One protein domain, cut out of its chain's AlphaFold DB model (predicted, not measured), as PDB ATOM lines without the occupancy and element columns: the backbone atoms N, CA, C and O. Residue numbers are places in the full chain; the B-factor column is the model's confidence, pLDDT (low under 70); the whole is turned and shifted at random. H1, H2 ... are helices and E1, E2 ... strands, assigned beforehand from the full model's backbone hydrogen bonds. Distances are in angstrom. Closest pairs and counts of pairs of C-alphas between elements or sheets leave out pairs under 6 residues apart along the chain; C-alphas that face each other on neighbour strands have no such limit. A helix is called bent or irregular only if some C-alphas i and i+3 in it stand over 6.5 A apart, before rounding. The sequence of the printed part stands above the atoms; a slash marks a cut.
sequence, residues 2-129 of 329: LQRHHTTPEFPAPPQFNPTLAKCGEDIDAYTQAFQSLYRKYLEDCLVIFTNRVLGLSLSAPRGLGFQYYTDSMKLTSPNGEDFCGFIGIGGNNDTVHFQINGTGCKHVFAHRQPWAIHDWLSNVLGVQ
ATOM      1  N   LEU A   2     122.606 133.733 143.729       41.62
ATOM      2  CA  LEU A   2     122.834 135.107 144.176       41.62
ATOM      3  C   LEU A   2     123.575 135.023 145.518       41.62
ATOM      4  O   LEU A   2     123.122 134.330 146.427       41.62
ATOM      5  N   GLN A   3     124.760 135.628 145.608       40.84
ATOM      6  CA  GLN A   3     125.539 135.652 146.844       40.84
ATOM      7  C   GLN A   3     124.743 136.417 147.904       40.84
ATOM      8  O   GLN A   3     124.444 137.598 147.735       40.84
ATOM      9  N   ARG A   4     124.381 135.742 148.997       53.50
ATOM     10  CA  ARG A   4     123.797 136.406 150.163       53.50
ATOM     11  C   ARG A   4     124.865 137.293 150.784       53.50
ATOM     12  O   ARG A   4     125.904 136.801 151.218       53.50
ATOM     13  N   HIS A   5     124.622 138.598 150.800       45.12
ATOM     14  CA  HIS A   5     125.493 139.539 151.493       45.12
ATOM     15  C   HIS A   5     125.501 139.252 153.007       45.12
ATOM     16  O   HIS A   5     124.514 138.780 153.578       45.12
ATOM     17  N   HIS A   6     126.626 139.575 153.646       42.19
ATOM     18  CA  HIS A   6     126.999 139.321 155.049       42.19
ATOM     19  C   HIS A   6     126.052 139.926 156.119       42.19
ATOM     20  O   HIS A   6     126.290 139.782 157.309       42.19
ATOM     21  N   THR A   7     124.964 140.591 155.722       59.31
ATOM     22  CA  THR A   7     123.955 141.215 156.604       59.31
ATOM     23  C   THR A   7     122.659 140.404 156.731       59.31
ATOM     24  O   THR A   7     121.679 140.868 157.315       59.31
ATOM     25  N   THR A   8     122.623 139.196 156.166       68.44
ATOM     26  CA  THR A   8     121.437 138.333 156.175       68.44
ATOM     27  C   THR A   8     121.260 137.698 157.565       68.44
ATOM     28  O   THR A   8     122.222 137.126 158.069       68.44
ATOM     29  N   PRO A   9     120.076 137.776 158.207       81.06
ATOM     30  CA  PRO A   9     119.871 137.181 159.527       81.06
ATOM     31  C   PRO A   9     120.098 135.668 159.495       81.06
ATOM     32  O   PRO A   9     119.592 134.981 158.610       81.06
ATOM     33  N   GLU A  10     120.840 135.152 160.469       84.12
ATOM     34  CA  GLU A  10     121.089 133.718 160.609       84.12
ATOM     35  C   GLU A  10     120.001 133.075 161.472       84.12
ATOM     36  O   GLU A  10     119.650 133.582 162.541       84.12
ATOM     37  N   PHE A  11     119.451 131.953 161.005       88.19
ATOM     38  CA  PHE A  11     118.642 131.099 161.867       88.19
ATOM     39  C   PHE A  11     119.542 130.369 162.867       88.19
ATOM     40  O   PHE A  11     120.685 130.052 162.526       88.19
ATOM     41  N   PRO A  12     119.042 130.073 164.081       90.56
ATOM     42  CA  PRO A  12     119.791 129.285 165.044       90.56
ATOM     43  C   PRO A  12     120.207 127.939 164.440       90.56
ATOM     44  O   PRO A  12     119.588 127.424 163.501       90.56
ATOM     45  N   ALA A  13     121.265 127.346 164.988       88.62
ATOM     46  CA  ALA A  13     121.591 125.968 164.664       88.62
ATOM     47  C   ALA A  13     120.488 125.045 165.221       88.62
ATOM     48  O   ALA A  13     120.006 125.285 166.333       88.62
ATOM     49  N   PRO A  14     120.081 123.998 164.482       88.19
ATOM     50  CA  PRO A  14     119.149 123.018 165.017       88.19
ATOM     51  C   PRO A  14     119.749 122.358 166.270       88.19
ATOM     52  O   PRO A  14     120.959 122.094 166.294       88.19
ATOM     53  N   PRO A  15     118.936 122.089 167.307       89.44
ATOM     54  CA  PRO A  15     119.418 121.459 168.527       89.44
ATOM     55  C   PRO A  15     120.025 120.090 168.212       89.44
ATOM     56  O   PRO A  15     119.491 119.318 167.413       89.44
ATOM     57  N   GLN A  16     121.166 119.801 168.834       87.44
ATOM     58  CA  GLN A  16     121.826 118.508 168.713       87.44
ATOM     59  C   GLN A  16     121.300 117.577 169.797       87.44
ATOM     60  O   GLN A  16     121.358 117.894 170.985       87.44
ATOM     61  N   PHE A  17     120.802 116.421 169.377       84.50
ATOM     62  CA  PHE A  17     120.317 115.392 170.281       84.50
ATOM     63  C   PHE A  17     121.312 114.243 170.289       84.50
ATOM     64  O   PHE A  17     121.539 113.597 169.265       84.50
ATOM     65  N   ASN A  18     121.921 114.006 171.447       81.00
ATOM     66  CA  ASN A  18     122.779 112.848 171.627       81.00
ATOM     67  C   ASN A  18     121.909 111.596 171.816       81.00
ATOM     68  O   ASN A  18     120.857 111.680 172.463       81.00
ATOM     69  N   PRO A  19     122.320 110.446 171.254       76.38
ATOM     70  CA  PRO A  19     121.676 109.179 171.553       76.38
ATOM     71  C   PRO A  19     121.906 108.837 173.028       76.38
ATOM     72  O   PRO A  19     123.043 108.828 173.502       76.38
ATOM     73  N   THR A  20     120.822 108.551 173.743       74.62
ATOM     74  CA  THR A  20     120.849 108.178 175.162       74.62
ATOM     75  C   THR A  20     120.288 106.767 175.312       74.62
ATOM     76  O   THR A  20     119.280 106.433 174.693       74.62
ATOM     77  N   LEU A  21     120.929 105.932 176.131       78.06
ATOM     78  CA  LEU A  21     120.398 104.621 176.512       78.06
ATOM     79  C   LEU A  21     119.290 104.812 177.557       78.06
ATOM     80  O   LEU A  21     119.583 105.173 178.697       78.06
ATOM     81  N   ALA A  22     118.039 104.580 177.165       81.88
ATOM     82  CA  ALA A  22     116.905 104.555 178.085       81.88
ATOM     83  C   ALA A  22     116.895 103.238 178.876       81.88
ATOM     84  O   ALA A  22     117.047 102.165 178.290       81.88
ATOM     85  N   LYS A  23     116.732 103.306 180.201       84.50
ATOM     86  CA  LYS A  23     116.692 102.126 181.080       84.50
ATOM     87  C   LYS A  23     115.263 101.682 181.382       84.50
ATOM     88  O   LYS A  23     115.044 100.505 181.658       84.50
ATOM     89  N   CYS A  24     114.300 102.597 181.326       85.81
ATOM     90  CA  CYS A  24     112.878 102.321 181.522       85.81
ATOM     91  C   CYS A  24     111.998 103.177 180.591       85.81
ATOM     92  O   CYS A  24     112.491 104.047 179.874       85.81
ATOM     93  N   GLY A  25     110.683 102.935 180.603       86.06
ATOM     94  CA  GLY A  25     109.719 103.727 179.827       86.06
ATOM     95  C   GLY A  25     109.692 105.210 180.219       86.06
ATOM     96  O   GLY A  25     109.580 106.067 179.349       86.06
ATOM     97  N   GLU A  26     109.900 105.524 181.499       89.56
ATOM     98  CA  GLU A  26     109.948 106.912 181.984       89.56
ATOM     99  C   GLU A  26     111.121 107.694 181.371       89.56
ATOM    100  O   GLU A  26     110.964 108.863 181.021       89.56
ATOM    101  N   ASP A  27     112.272 107.044 181.158       86.62
ATOM    102  CA  ASP A  27     113.421 107.658 180.481       86.62
ATOM    103  C   ASP A  27     113.095 108.006 179.018       86.62
ATOM    104  O   ASP A  27     113.544 109.034 178.503       86.62
ATOM    105  N   ILE A  28     112.299 107.165 178.342       85.62
ATOM    106  CA  ILE A  28     111.864 107.389 176.953       85.62
ATOM    107  C   ILE A  28     110.909 108.584 176.889       85.62
ATOM    108  O   ILE A  28     111.072 109.462 176.033       85.62
ATOM    109  N   ASP A  29     109.938 108.643 177.800       88.69
ATOM    110  CA  ASP A  29     108.965 109.735 177.861       88.69
ATOM    111  C   ASP A  29     109.651 111.063 178.197       88.69
ATOM    112  O   ASP A  29     109.413 112.073 177.528       88.69
ATOM    113  N   ALA A  30     110.566 111.058 179.170       87.38
ATOM    114  CA  ALA A  30     111.354 112.229 179.540       87.38
ATOM    115  C   ALA A  30     112.216 112.727 178.370       87.38
ATOM    116  O   ALA A  30     112.240 113.928 178.083       87.38
ATOM    117  N   TYR A  31     112.879 111.819 177.646       87.81
ATOM    118  CA  TYR A  31     113.650 112.176 176.457       87.81
ATOM    119  C   TYR A  31     112.760 112.759 175.355       87.81
ATOM    120  O   TYR A  31     113.101 113.780 174.760       87.81
ATOM    121  N   THR A  32     111.596 112.155 175.107       87.44
ATOM    122  CA  THR A  32     110.641 112.617 174.091       87.44
ATOM    123  C   THR A  32     110.114 114.015 174.414       87.44
ATOM    124  O   THR A  32     110.083 114.881 173.539       87.44
ATOM    125  N   GLN A  33     109.763 114.278 175.675       89.12
ATOM    126  CA  GLN A  33     109.327 115.601 176.127       89.12
ATOM    127  C   GLN A  33     110.446 116.643 176.012       89.12
ATOM    128  O   GLN A  33     110.206 117.759 175.539       89.12
ATOM    129  N   ALA A  34     111.676 116.284 176.395       88.69
ATOM    130  CA  ALA A  34     112.837 117.158 176.254       88.69
ATOM    131  C   ALA A  34     113.119 117.479 174.777       88.69
ATOM    132  O   ALA A  34     113.311 118.645 174.424       88.69
ATOM    133  N   PHE A  35     113.070 116.467 173.907       89.31
ATOM    134  CA  PHE A  35     113.213 116.615 172.462       89.31
ATOM    135  C   PHE A  35     112.169 117.581 171.897       89.31
ATOM    136  O   PHE A  35     112.525 118.568 171.253       89.31
ATOM    137  N   GLN A  36     110.885 117.334 172.180       88.31
ATOM    138  CA  GLN A  36     109.785 118.173 171.703       88.31
ATOM    139  C   GLN A  36     109.925 119.616 172.188       88.31
ATOM    140  O   GLN A  36     109.761 120.543 171.398       88.31
ATOM    141  N   SER A  37     110.281 119.816 173.458       89.06
ATOM    142  CA  SER A  37     110.436 121.149 174.048       89.06
ATOM    143  C   SER A  37     111.576 121.935 173.398       89.06
ATOM    144  O   SER A  37     111.393 123.086 173.000       89.06
ATOM    145  N   LEU A  38     112.746 121.307 173.237       91.31
ATOM    146  CA  LEU A  38     113.917 121.936 172.621       91.31
ATOM    147  C   LEU A  38     113.689 122.230 171.138       91.31
ATOM    148  O   LEU A  38     114.008 123.322 170.665       91.31
ATOM    149  N   TYR A  39     113.116 121.277 170.404       89.94
ATOM    150  CA  TYR A  39     112.858 121.450 168.980       89.94
ATOM    151  C   TYR A  39     111.763 122.491 168.720       89.94
ATOM    152  O   TYR A  39     111.897 123.318 167.820       89.94
ATOM    153  N   ARG A  40     110.714 122.525 169.548       88.38
ATOM    154  CA  ARG A  40     109.681 123.565 169.489       88.38
ATOM    155  C   ARG A  40     110.269 124.950 169.726       88.38
ATOM    156  O   ARG A  40     110.020 125.841 168.923       88.38
ATOM    157  N   LYS A  41     111.090 125.115 170.767       90.44
ATOM    158  CA  LYS A  41     111.781 126.381 171.042       90.44
ATOM    159  C   LYS A  41     112.632 126.833 169.851       90.44
ATOM    160  O   LYS A  41     112.568 127.988 169.452       90.44
ATOM    161  N   TYR A  42     113.376 125.908 169.247       93.31
ATOM    162  CA  TYR A  42     114.153 126.171 168.038       93.31
ATOM    163  C   TYR A  42     113.287 126.691 166.874       93.31
ATOM    164  O   TYR A  42     113.648 127.672 166.218       93.31
ATOM    165  N   LEU A  43     112.134 126.062 166.623       91.25
ATOM    166  CA  LEU A  43     111.202 126.498 165.579       91.25
ATOM    167  C   LEU A  43     110.564 127.857 165.897       91.25
ATOM    168  O   LEU A  43     110.413 128.678 164.994       91.25
ATOM    169  N   GLU A  44     110.220 128.110 167.161       90.56
ATOM    170  CA  GLU A  44     109.706 129.401 167.631       90.56
ATOM    171  C   GLU A  44     110.742 130.517 167.421       90.56
ATOM    172  O   GLU A  44     110.410 131.569 166.872       90.56
ATOM    173  N   ASP A  45     112.014 130.269 167.741       92.88
ATOM    174  CA  ASP A  45     113.101 131.226 167.510       92.88
ATOM    175  C   ASP A  45     113.283 131.506 166.001       92.88
ATOM    176  O   ASP A  45     113.394 132.664 165.584       92.88
ATOM    177  N   CYS A  46     113.232 130.471 165.150       93.44
ATOM    178  CA  CYS A  46     113.260 130.637 163.690       93.44
ATOM    179  C   CYS A  46     112.070 131.464 163.182       93.44
ATOM    180  O   CYS A  46     112.240 132.336 162.326       93.44
ATOM    181  N   LEU A  47     110.871 131.214 163.715       93.94
ATOM    182  CA  LEU A  47     109.646 131.924 163.354       93.94
ATOM    183  C   LEU A  47     109.741 133.416 163.690       93.94
ATOM    184  O   LEU A  47     109.387 134.268 162.868       93.94
ATOM    185  N   VAL A  48     110.253 133.735 164.879       93.75
ATOM    186  CA  VAL A  48     110.473 135.111 165.336       93.75
ATOM    187  C   VAL A  48     111.523 135.806 164.473       93.75
ATOM    188  O   VAL A  48     111.299 136.934 164.032       93.75
ATOM    189  N   ILE A  49     112.645 135.147 164.166       94.44
ATOM    190  CA  ILE A  49     113.687 135.720 163.302       94.44
ATOM    191  C   ILE A  49     113.148 135.959 161.894       94.44
ATOM    192  O   ILE A  49     113.359 137.037 161.341       94.44
ATOM    193  N   PHE A  50     112.418 135.006 161.317       95.12
ATOM    194  CA  PHE A  50     111.815 135.192 160.002       95.12
ATOM    195  C   PHE A  50     110.842 136.379 160.007       95.12
ATOM    196  O   PHE A  50     110.931 137.272 159.169       95.12
ATOM    197  N   THR A  51     109.969 136.469 161.005       95.69
ATOM    198  CA  THR A  51     108.995 137.564 161.087       95.69
ATOM    199  C   THR A  51     109.683 138.924 161.267       95.69
ATOM    200  O   THR A  51     109.511 139.829 160.448       95.69
ATOM    201  N   ASN A  52     110.561 139.044 162.260       94.62
ATOM    202  CA  ASN A  52     111.156 140.324 162.641       94.62
ATOM    203  C   ASN A  52     112.289 140.750 161.710       94.62
ATOM    204  O   ASN A  52     112.406 141.918 161.343       94.62
ATOM    205  N   ARG A  53     113.157 139.810 161.334       92.44
ATOM    206  CA  ARG A  53     114.384 140.096 160.585       92.44
ATOM    207  C   ARG A  53     114.271 139.793 159.106       92.44
ATOM    208  O   ARG A  53     115.120 140.293 158.380       92.44
ATOM    209  N   VAL A  54     113.299 139.000 158.647       92.62
ATOM    210  CA  VAL A  54     113.110 138.706 157.212       92.62
ATOM    211  C   VAL A  54     111.891 139.403 156.628       92.62
ATOM    212  O   VAL A  54     111.976 139.883 155.507       92.62
ATOM    213  N   LEU A  55     110.782 139.504 157.355       94.56
ATOM    214  CA  LEU A  55     109.620 140.266 156.887       94.56
ATOM    215  C   LEU A  55     109.674 141.726 157.342       94.56
ATOM    216  O   LEU A  55     109.129 142.589 156.663       94.56
ATOM    217  N   GLY A  56     110.367 142.020 158.446       94.06
ATOM    218  CA  GLY A  56     110.340 143.358 159.040       94.06
ATOM    219  C   GLY A  56     108.981 143.668 159.665       94.06
ATOM    220  O   GLY A  56     108.522 144.800 159.602       94.06
ATOM    221  N   LEU A  57     108.315 142.654 160.215       96.44
ATOM    222  CA  LEU A  57     107.056 142.776 160.948       96.44
ATOM    223  C   LEU A  57     107.275 142.355 162.400       96.44
ATOM    224  O   LEU A  57     108.258 141.693 162.704       96.44
ATOM    225  N   SER A  58     106.345 142.687 163.282       95.81
ATOM    226  CA  SER A  58     106.367 142.255 164.680       95.81
ATOM    227  C   SER A  58     105.335 141.156 164.922       95.81
ATOM    228  O   SER A  58     104.259 141.150 164.319       95.81
ATOM    229  N   LEU A  59     105.667 140.214 165.806       94.81
ATOM    230  CA  LEU A  59     104.815 139.083 166.174       94.81
ATOM    231  C   LEU A  59     104.297 139.243 167.606       94.81
ATOM    232  O   LEU A  59     105.082 139.449 168.530       94.81
ATOM    233  N   SER A  60     102.982 139.132 167.803       94.00
ATOM    234  CA  SER A  60     102.400 139.120 169.150       94.00
ATOM    235  C   SER A  60     102.590 137.773 169.849       94.00
ATOM    236  O   SER A  60     102.838 136.754 169.209       94.00
ATOM    237  N   ALA A  61     102.329 137.738 171.159       92.31
ATOM    238  CA  ALA A  61     102.089 136.478 171.856       92.31
ATOM    239  C   ALA A  61     100.900 135.707 171.229       92.31
ATOM    240  O   ALA A  61     100.018 136.340 170.618       92.31
ATOM    241  N   PRO A  62     100.855 134.366 171.373       93.00
ATOM    242  CA  PRO A  62      99.710 133.559 170.967       93.00
ATOM    243  C   PRO A  62      98.416 134.036 171.621       93.00
ATOM    244  O   PRO A  62      98.397 134.482 172.769       93.00
ATOM    245  N   ARG A  63      97.323 133.977 170.864       95.25
ATOM    246  CA  ARG A  63      96.024 134.508 171.279       95.25
ATOM    247  C   ARG A  63      95.169 133.498 172.040       95.25
ATOM    248  O   ARG A  63      94.141 133.906 172.577       95.25
ATOM    249  N   GLY A  64      95.514 132.211 172.006       94.00
ATOM    250  CA  GLY A  64      94.622 131.128 172.419       94.00
ATOM    251  C   GLY A  64      93.402 130.985 171.502       94.00
ATOM    252  O   GLY A  64      92.353 130.517 171.934       94.00
ATOM    253  N   LEU A  65      93.500 131.453 170.252       94.94
ATOM    254  CA  LEU A  65      92.396 131.477 169.292       94.94
ATOM    255  C   LEU A  65      92.856 130.915 167.954       94.94
ATOM    256  O   LEU A  65      93.789 131.441 167.348       94.94
ATOM    257  N   GLY A  66      92.161 129.888 167.469       93.94
ATOM    258  CA  GLY A  66      92.440 129.281 166.172       93.94
ATOM    259  C   GLY A  66      92.211 130.225 164.988       93.94
ATOM    260  O   GLY A  66      91.493 131.226 165.070       93.94
ATOM    261  N   PHE A  67      92.816 129.887 163.854       94.12
ATOM    262  CA  PHE A  67      92.738 130.668 162.619       94.12
ATOM    263  C   PHE A  67      92.887 129.749 161.411       94.12
ATOM    264  O   PHE A  67      93.867 129.030 161.323       94.12
ATOM    265  N   GLN A  68      91.940 129.754 160.467       89.94
ATOM    266  CA  GLN A  68      92.013 128.937 159.239       89.94
ATOM    267  C   GLN A  68      92.400 127.460 159.475       89.94
ATOM    268  O   GLN A  68      93.312 126.937 158.837       89.94
ATOM    269  N   TYR A  69      91.696 126.785 160.387       90.81
ATOM    270  CA  TYR A  69      91.945 125.385 160.778       90.81
ATOM    271  C   TYR A  69      93.259 125.136 161.541       90.81
ATOM    272  O   TYR A  69      93.565 123.988 161.851       90.81
ATOM    273  N   TYR A  70      94.002 126.188 161.882       95.62
ATOM    274  CA  TYR A  70      95.077 126.123 162.865       95.62
ATOM    275  C   TYR A  70      94.513 126.247 164.279       95.62
ATOM    276  O   TYR A  70      93.503 126.925 164.495       95.62
ATOM    277  N   THR A  71      95.169 125.588 165.231       95.38
ATOM    278  CA  THR A  71      94.707 125.497 166.624       95.38
ATOM    279  C   THR A  71      94.925 126.782 167.418       95.38
ATOM    280  O   THR A  71      94.146 127.064 168.323       95.38
ATOM    281  N   ASP A  72      95.933 127.582 167.065       95.12
ATOM    282  CA  ASP A  72      96.189 128.889 167.675       95.12
ATOM    283  C   ASP A  72      96.687 129.902 166.629       95.12
ATOM    284  O   ASP A  72      96.999 129.551 165.485       95.12
ATOM    285  N   SER A  73      96.740 131.178 167.006       96.62
ATOM    286  CA  SER A  73      97.176 132.266 166.143       96.62
ATOM    287  C   SER A  73      97.849 133.414 166.884       96.62
ATOM    288  O   SER A  73      97.616 133.665 168.064       96.62
ATOM    289  N   MET A  74      98.664 134.163 166.150       96.75
ATOM    290  CA  MET A  74      99.353 135.374 166.597       96.75
ATOM    291  C   MET A  74      99.051 136.515 165.625       96.75
ATOM    292  O   MET A  74      98.849 136.285 164.431       96.75
ATOM    293  N   LYS A  75      99.008 137.754 166.121       97.31
ATOM    294  CA  LYS A  75      98.897 138.949 165.276       97.31
ATOM    295  C   LYS A  75     100.260 139.289 164.689       97.31
ATOM    296  O   LYS A  75     101.263 139.258 165.399       97.31
ATOM    297  N   LEU A  76     100.253 139.675 163.420       97.94
ATOM    298  CA  LEU A  76     101.338 140.412 162.790       97.94
ATOM    299  C   LEU A  76     101.039 141.901 162.884       97.94
ATOM    300  O   LEU A  76      99.916 142.324 162.589       97.94
ATOM    301  N   THR A  77     102.039 142.689 163.244       97.50
ATOM    302  CA  THR A  77     101.958 144.151 163.279       97.50
ATOM    303  C   THR A  77     103.153 144.796 162.583       97.50
ATOM    304  O   THR A  77     104.122 144.118 162.235       97.50
ATOM    305  N   SER A  78     103.084 146.105 162.345       95.19
ATOM    306  CA  SER A  78     104.241 146.900 161.921       95.19
ATOM    307  C   SER A  78     105.381 146.807 162.949       95.19
ATOM    308  O   SER A  78     105.136 146.435 164.103       95.19
ATOM    309  N   PRO A  79     106.627 147.174 162.588       88.50
ATOM    310  CA  PRO A  79     107.762 147.150 163.515       88.50
ATOM    311  C   PRO A  79     107.495 147.842 164.859       88.50
ATOM    312  O   PRO A  79     107.876 147.324 165.905       88.50
ATOM    313  N   ASN A  80     106.795 148.980 164.832       89.00
ATOM    314  CA  ASN A  80     106.416 149.763 166.012       89.00
ATOM    315  C   ASN A  80     105.134 149.265 166.711       89.00
ATOM    316  O   ASN A  80     104.779 149.778 167.766       89.00
ATOM    317  N   GLY A  81     104.443 148.270 166.150       89.31
ATOM    318  CA  GLY A  81     103.230 147.684 166.719       89.31
ATOM    319  C   GLY A  81     101.931 148.449 166.448       89.31
ATOM    320  O   GLY A  81     100.884 147.991 166.898       89.31
ATOM    321  N   GLU A  82     101.977 149.567 165.721       91.44
ATOM    322  CA  GLU A  82     100.820 150.444 165.491       91.44
ATOM    323  C   GLU A  82      99.817 149.864 164.484       91.44
ATOM    324  O   GLU A  82      98.609 149.882 164.727       91.44
ATOM    325  N   ASP A  83     100.303 149.288 163.382       95.94
ATOM    326  CA  ASP A  83      99.452 148.815 162.294       95.94
ATOM    327  C   ASP A  83      99.233 147.308 162.347       95.94
ATOM    328  O   ASP A  83     100.176 146.517 162.412       95.94
ATOM    329  N   PHE A  84      97.980 146.882 162.193       97.19
ATOM    330  CA  PHE A  84      97.646 145.472 162.028       97.19
ATOM    331  C   PHE A  84      98.024 144.956 160.627       97.19
ATOM    332  O   PHE A  84      97.445 145.357 159.614       97.19
ATOM    333  N   CYS A  85      98.953 144.001 160.575       97.88
ATOM    334  CA  CYS A  85      99.557 143.482 159.343       97.88
ATOM    335  C   CYS A  85      99.092 142.065 158.960       97.88
ATOM    336  O   CYS A  85      99.435 141.582 157.879       97.88
ATOM    337  N   GLY A  86      98.297 141.399 159.802       97.44
ATOM    338  CA  GLY A  86      97.716 140.087 159.505       97.44
ATOM    339  C   GLY A  86      97.851 139.072 160.641       97.44
ATOM    340  O   GLY A  86      97.917 139.439 161.813       97.44
ATOM    341  N   PHE A  87      97.872 137.786 160.297       97.62
ATOM    342  CA  PHE A  87      97.909 136.687 161.262       97.62
ATOM    343  C   PHE A  87      98.934 135.621 160.886       97.62
ATOM    344  O   PHE A  87      99.157 135.338 159.709       97.62
ATOM    345  N   ILE A  88      99.481 134.976 161.914       97.06
ATOM    346  CA  ILE A  88     100.129 133.671 161.806       97.06
ATOM    347  C   ILE A  88      99.225 132.633 162.470       97.06
ATOM    348  O   ILE A  88      98.798 132.852 163.599       97.06
ATOM    349  N   GLY A  89      98.941 131.521 161.790       96.31
ATOM    350  CA  GLY A  89      98.326 130.325 162.373       96.31
ATOM    351  C   GLY A  89      99.382 129.270 162.705       96.31
ATOM    352  O   GLY A  89     100.283 129.046 161.893       96.31
ATOM    353  N   ILE A  90      99.273 128.637 163.876       93.00
ATOM    354  CA  ILE A  90     100.174 127.571 164.341       93.00
ATOM    355  C   ILE A  90      99.403 126.376 164.909       93.00
ATOM    356  O   ILE A  90      98.326 126.532 165.494       93.00
ATOM    357  N   GLY A  91      99.995 125.189 164.763       88.44
ATOM    358  CA  GLY A  91      99.443 123.927 165.262       88.44
ATOM    359  C   GLY A  91      98.211 123.454 164.486       88.44
ATOM    360  O   GLY A  91      97.562 124.217 163.767       88.44
ATOM    361  N   GLY A  92      97.896 122.162 164.582       87.19
ATOM    362  CA  GLY A  92      96.990 121.535 163.614       87.19
ATOM    363  C   GLY A  92      97.599 121.546 162.204       87.19
ATOM    364  O   GLY A  92      98.765 121.892 162.027       87.19
ATOM    365  N   ASN A  93      96.844 121.132 161.182       86.75
ATOM    366  CA  ASN A  93      97.325 121.078 159.788       86.75
ATOM    367  C   ASN A  93      98.741 120.464 159.642       86.75
ATOM    368  O   ASN A  93      99.596 121.036 158.964       86.75
ATOM    369  N   ASN A  94      98.979 119.313 160.287       85.06
ATOM    370  CA  ASN A  94     100.277 118.619 160.343       85.06
ATOM    371  C   ASN A  94     101.418 119.470 160.934       85.06
ATOM    372  O   ASN A  94     102.520 119.486 160.389       85.06
ATOM    373  N   ASP A  95     101.124 120.211 162.005       83.44
ATOM    374  CA  ASP A  95     102.059 121.079 162.733       83.44
ATOM    375  C   ASP A  95     102.791 122.086 161.835       83.44
ATOM    376  O   ASP A  95     103.963 122.414 162.023       83.44
ATOM    377  N   THR A  96     102.074 122.593 160.830       89.06
ATOM    378  CA  THR A  96     102.579 123.633 159.930       89.06
ATOM    379  C   THR A  96     102.365 125.034 160.507       89.06
ATOM    380  O   THR A  96     101.645 125.237 161.487       89.06
ATOM    381  N   VAL A  97     102.979 126.026 159.860       92.75
ATOM    382  CA  VAL A  97     102.760 127.449 160.133       92.75
ATOM    383  C   VAL A  97     102.152 128.101 158.896       92.75
ATOM    384  O   VAL A  97     102.637 127.896 157.782       92.75
ATOM    385  N   HIS A  98     101.111 128.911 159.081       95.38
ATOM    386  CA  HIS A  98     100.480 129.666 158.000       95.38
ATOM    387  C   HIS A  98     100.608 131.165 158.212       95.38
ATOM    388  O   HIS A  98     100.132 131.695 159.209       95.38
ATOM    389  N   PHE A  99     101.176 131.852 157.224       97.25
ATOM    390  CA  PHE A  99     101.242 133.306 157.188       97.25
ATOM    391  C   PHE A  99     100.118 133.871 156.321       97.25
ATOM    392  O   PHE A  99     100.015 133.550 155.136       97.25
ATOM    393  N   GLN A 100      99.331 134.779 156.894       97.50
ATOM    394  CA  GLN A 100      98.465 135.683 156.151       97.50
ATOM    395  C   GLN A 100      98.909 137.119 156.420       97.50
ATOM    396  O   GLN A 100      98.659 137.654 157.497       97.50
ATOM    397  N   ILE A 101      99.522 137.745 155.419       97.69
ATOM    398  CA  ILE A 101      99.924 139.154 155.449       97.69
ATOM    399  C   ILE A 101      98.898 139.943 154.630       97.69
ATOM    400  O   ILE A 101      98.608 139.583 153.488       97.69
ATOM    401  N   ASN A 102      98.288 140.966 155.227       97.06
ATOM    402  CA  ASN A 102      97.284 141.797 154.556       97.06
ATOM    403  C   ASN A 102      97.946 142.911 153.716       97.06
ATOM    404  O   ASN A 102      99.165 143.059 153.712       97.06
ATOM    405  N   GLY A 103      97.145 143.726 153.018       94.94
ATOM    406  CA  GLY A 103      97.669 144.822 152.189       94.94
ATOM    407  C   GLY A 103      98.550 145.816 152.958       94.94
ATOM    408  O   GLY A 103      99.570 146.251 152.430       94.94
ATOM    409  N   THR A 104      98.208 146.134 154.210       95.50
ATOM    410  CA  THR A 104      99.021 146.994 155.089       95.50
ATOM    411  C   THR A 104     100.359 146.338 155.432       95.50
ATOM    412  O   THR A 104     101.403 146.966 155.298       95.50
ATOM    413  N   GLY A 105     100.351 145.052 155.782       96.88
ATOM    414  CA  GLY A 105     101.566 144.284 156.033       96.88
ATOM    415  C   GLY A 105     102.465 144.193 154.804       96.88
ATOM    416  O   GLY A 105     103.669 144.396 154.919       96.88
ATOM    417  N   CYS A 106     101.897 143.980 153.614       96.50
ATOM    418  CA  CYS A 106     102.662 143.990 152.367       96.50
ATOM    419  C   CYS A 106     103.346 145.344 152.127       96.50
ATOM    420  O   CYS A 106     104.508 145.356 151.731       96.50
ATOM    421  N   LYS A 107     102.680 146.475 152.414       94.62
ATOM    422  CA  LYS A 107     103.315 147.804 152.330       94.62
ATOM    423  C   LYS A 107     104.541 147.895 153.241       94.62
ATOM    424  O   LYS A 107     105.594 148.315 152.781       94.62
ATOM    425  N   HIS A 108     104.428 147.456 154.496       95.44
ATOM    426  CA  HIS A 108     105.548 147.461 155.448       95.44
ATOM    427  C   HIS A 108     106.704 146.558 155.004       95.44
ATOM    428  O   HIS A 108     107.859 146.990 155.015       95.44
ATOM    429  N   VAL A 109     106.397 145.338 154.547       95.38
ATOM    430  CA  VAL A 109     107.394 144.381 154.037       95.38
ATOM    431  C   VAL A 109     108.139 144.969 152.837       95.38
ATOM    432  O   VAL A 109     109.371 145.019 152.834       95.38
ATOM    433  N   PHE A 110     107.408 145.443 151.825       94.00
ATOM    434  CA  PHE A 110     108.000 145.904 150.568       94.00
ATOM    435  C   PHE A 110     108.569 147.328 150.626       94.00
ATOM    436  O   PHE A 110     109.370 147.688 149.769       94.00
ATOM    437  N   ALA A 111     108.261 148.115 151.663       91.56
ATOM    438  CA  ALA A 111     108.946 149.384 151.924       91.56
ATOM    439  C   ALA A 111     110.432 149.195 152.285       91.56
ATOM    440  O   ALA A 111     111.243 150.088 152.060       91.56
ATOM    441  N   HIS A 112     110.801 148.028 152.820       85.69
ATOM    442  CA  HIS A 112     112.159 147.750 153.299       85.69
ATOM    443  C   HIS A 112     112.846 146.624 152.519       85.69
ATOM    444  O   HIS A 112     114.023 146.339 152.755       85.69
ATOM    445  N   ARG A 113     112.117 145.933 151.632       88.50
ATOM    446  CA  ARG A 113     112.600 144.738 150.935       88.50
ATOM    447  C   ARG A 113     112.101 144.662 149.516       88.50
ATOM    448  O   ARG A 113     110.929 144.862 149.229       88.50
ATOM    449  N   GLN A 114     113.005 144.246 148.645       91.38
ATOM    450  CA  GLN A 114     112.661 143.946 147.271       91.38
ATOM    451  C   GLN A 114     111.928 142.593 147.179       91.38
ATOM    452  O   GLN A 114     112.295 141.659 147.904       91.38
ATOM    453  N   PRO A 115     110.944 142.441 146.273       93.38
ATOM    454  CA  PRO A 115     110.213 141.187 146.075       93.38
ATOM    455  C   PRO A 115     111.099 139.949 145.868       93.38
ATOM    456  O   PRO A 115     110.868 138.913 146.497       93.38
ATOM    457  N   TRP A 116     112.180 140.077 145.095       92.00
ATOM    458  CA  TRP A 116     113.130 138.985 144.851       92.00
ATOM    459  C   TRP A 116     113.843 138.502 146.127       92.00
ATOM    460  O   TRP A 116     114.206 137.332 146.228       92.00
ATOM    461  N   ALA A 117     114.037 139.370 147.126       92.06
ATOM    462  CA  ALA A 117     114.661 138.971 148.385       92.06
ATOM    463  C   ALA A 117     113.710 138.078 149.194       92.06
ATOM    464  O   ALA A 117     114.136 137.085 149.779       92.06
ATOM    465  N   ILE A 118     112.411 138.392 149.184       94.31
ATOM    466  CA  ILE A 118     111.382 137.534 149.786       94.31
ATOM    467  C   ILE A 118     111.288 136.206 149.028       94.31
ATOM    468  O   ILE A 118     111.189 135.157 149.663       94.31
ATOM    469  N   HIS A 119     111.389 136.229 147.694       94.88
ATOM    470  CA  HIS A 119     111.480 135.009 146.884       94.88
ATOM    471  C   HIS A 119     112.638 134.106 147.326       94.88
ATOM    472  O   HIS A 119     112.394 132.932 147.595       94.88
ATOM    473  N   ASP A 120     113.860 134.633 147.479       91.31
ATOM    474  CA  ASP A 120     115.024 133.834 147.897       91.31
ATOM    475  C   ASP A 120     114.803 133.161 149.258       91.31
ATOM    476  O   ASP A 120     115.094 131.978 149.439       91.31
ATOM    477  N   TRP A 121     114.229 133.892 150.214       92.81
ATOM    478  CA  TRP A 121     113.896 133.344 151.524       92.81
ATOM    479  C   TRP A 121     112.842 132.242 151.446       92.81
ATOM    480  O   TRP A 121     113.026 131.165 152.013       92.81
ATOM    481  N   LEU A 122     111.750 132.484 150.725       93.38
ATOM    482  CA  LEU A 122     110.674 131.511 150.593       93.38
ATOM    483  C   LEU A 122     111.142 130.268 149.829       93.38
ATOM    484  O   LEU A 122     111.012 129.161 150.343       93.38
ATOM    485  N   SER A 123     111.733 130.436 148.649       90.25
ATOM    486  CA  SER A 123     112.133 129.333 147.773       90.25
ATOM    487  C   SER A 123     113.393 128.621 148.260       90.25
ATOM    488  O   SER A 123     113.392 127.401 148.418       90.25
ATOM    489  N   ASN A 124     114.477 129.359 148.518       86.12
ATOM    490  CA  ASN A 124     115.802 128.764 148.711       86.12
ATOM    491  C   ASN A 124     116.136 128.480 150.181       86.12
ATOM    492  O   ASN A 124     116.975 127.619 150.443       86.12
ATOM    493  N   VAL A 125     115.514 129.175 151.145       87.69
ATOM    494  CA  VAL A 125     115.676 128.857 152.582       87.69
ATOM    495  C   VAL A 125     114.572 127.941 153.073       87.69
ATOM    496  O   VAL A 125     114.853 126.884 153.632       87.69
ATOM    497  N   LEU A 126     113.319 128.350 152.875       89.00
ATOM    498  CA  LEU A 126     112.158 127.658 153.431       89.00
ATOM    499  C   LEU A 126     111.580 126.591 152.492       89.00
ATOM    500  O   LEU A 126     110.648 125.893 152.879       89.00
ATOM    501  N   GLY A 127     112.107 126.447 151.270       87.88
ATOM    502  CA  GLY A 127     111.670 125.432 150.307       87.88
ATOM    503  C   GLY A 127     110.233 125.600 149.801       87.88
ATOM    504  O   GLY A 127     109.656 124.648 149.271       87.88
ATOM    505  N   VAL A 128     109.640 126.785 149.950       90.12
ATOM    506  CA  VAL A 128     108.291 127.122 149.484       90.12
ATOM    507  C   VAL A 128     108.309 127.302 147.972       90.12
ATOM    508  O   VAL A 128     108.895 128.243 147.457       90.12
ATOM    509  N   GLN A 129     107.611 126.424 147.256       86.88
ATOM    510  CA  GLN A 129     107.463 126.522 145.796       86.88
ATOM    511  C   GLN A 129     106.181 127.234 145.365       86.88
ATOM    512  O   GLN A 129     106.057 127.718 144.241       86.88
TER     513      GLN A 129
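This is residues 2 to 129 of the 329 residues of the protein "RstA phage-related replication protein" of Vibrio maritimus (UniProt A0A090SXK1). One long helix, H1, reaches well past a small sheet of three strands, E1, E2 and E3, and only its last part, residues 47 to 55, packs on one face of that sheet, so that the rest of H1 makes a long arm. The unnamed residues 2 to 24 run alongside H1 the other way, H2 packs at one end of the strands, and H3 turns back by the last residues of H1. The printed part has 128 residues, with three named helices and three named strands in the order H1, E1, E2, E3, H2, H3; the sheet has the order E1, E2, E3 and is antiparallel throughout. The class is mixed, helices and strands, and the whole is loose, with a radius of gyration of the C-alphas of 17.3 A and spans of 56 by 39 by 28 A.

Residues 2 to 24 hold no named element. H1 follows with residues 25 to 55; it begins at C-alpha 25 at (109.719, 103.727, 179.827) and measures 43.1 A from first to last C-alpha. After residues 56 to 71, E1 takes residues 72 to 77, 16.9 A long, with C-alpha 72 at (96.189, 128.889, 167.675). E2, residues 84 to 90, measures 18.2 A, and E3, residues 97 to 101, measures 12.9 A. H2 is residues 103 to 112, 14.8 A long. H3, residues 115 to 125, measures 15.0 A and ends at C-alpha 125 at (115.676, 128.857, 152.582); it is neither bent nor irregular, but only just: C-alphas 122 and 125 are 6.0 A apart.

E1, E2 and E3 form a meander, each strand the antiparallel neighbour of the one before, with E1 and E3 as edge strands. The hairpin E1 and E2 has directions 154 degrees apart; N 74 and O 88 are within hydrogen-bond range at 2.9 A, as are N 76 and O 86 at 2.8 A. The hairpin E2 and E3 has directions 167 degrees apart, with N 89 and O 98 at 2.8 A. Residues 58 to 59 also pair, antiparallel, with residues 76 to 77 of E1. H1 and H2 are on the same face of the sheet, which gives two layers, helices on one face of a sheet. H1 has a height over the sheet of 7.4 A and is over none of the strands, only just, with 2 of its C-alphas falling on E1 and 2 on E2. H2 has a height over the sheet of 6.2 A and is over none of the strands; its closest C-alphas to E2 are those of Gly 105 and Cys 85, 4.0 A apart. H1 and H2 are close but not clearly touching, their closest C-alphas being those of Leu 55 and Val 109 at 5.5 A, and their lines are about perpendicular at 76 degrees. H3 is not on the sheet and is apart from E1, E2 and E3. With residues 54 to 55 alone, H1 only just touches H3, with 3 pairs of C-alphas within 8 A; the closest are those of Val 54 and Ile 118, 7.7 A apart. H1 and H3 run opposite ways at a shallow tilt of 18 degrees. H2 and H3 meet only through their link. In H1 and H3 every O i to N i+4 pair is within hydrogen-bond range; in H2 5 of 6 are.

The two C-alphas farthest apart are those of Lys 23 and Ala 111, 56.1 A. The printed part has no cut. The link from H1 to E1 is long, with 16 residues; those from E3 to H2 and from H2 to H3 are tight. Residues 122 to 127, of which 122 to 125 belong to H3, stand free. The mean pLDDT of the printed part is 89.1, and residues 2 to 8 are under 70.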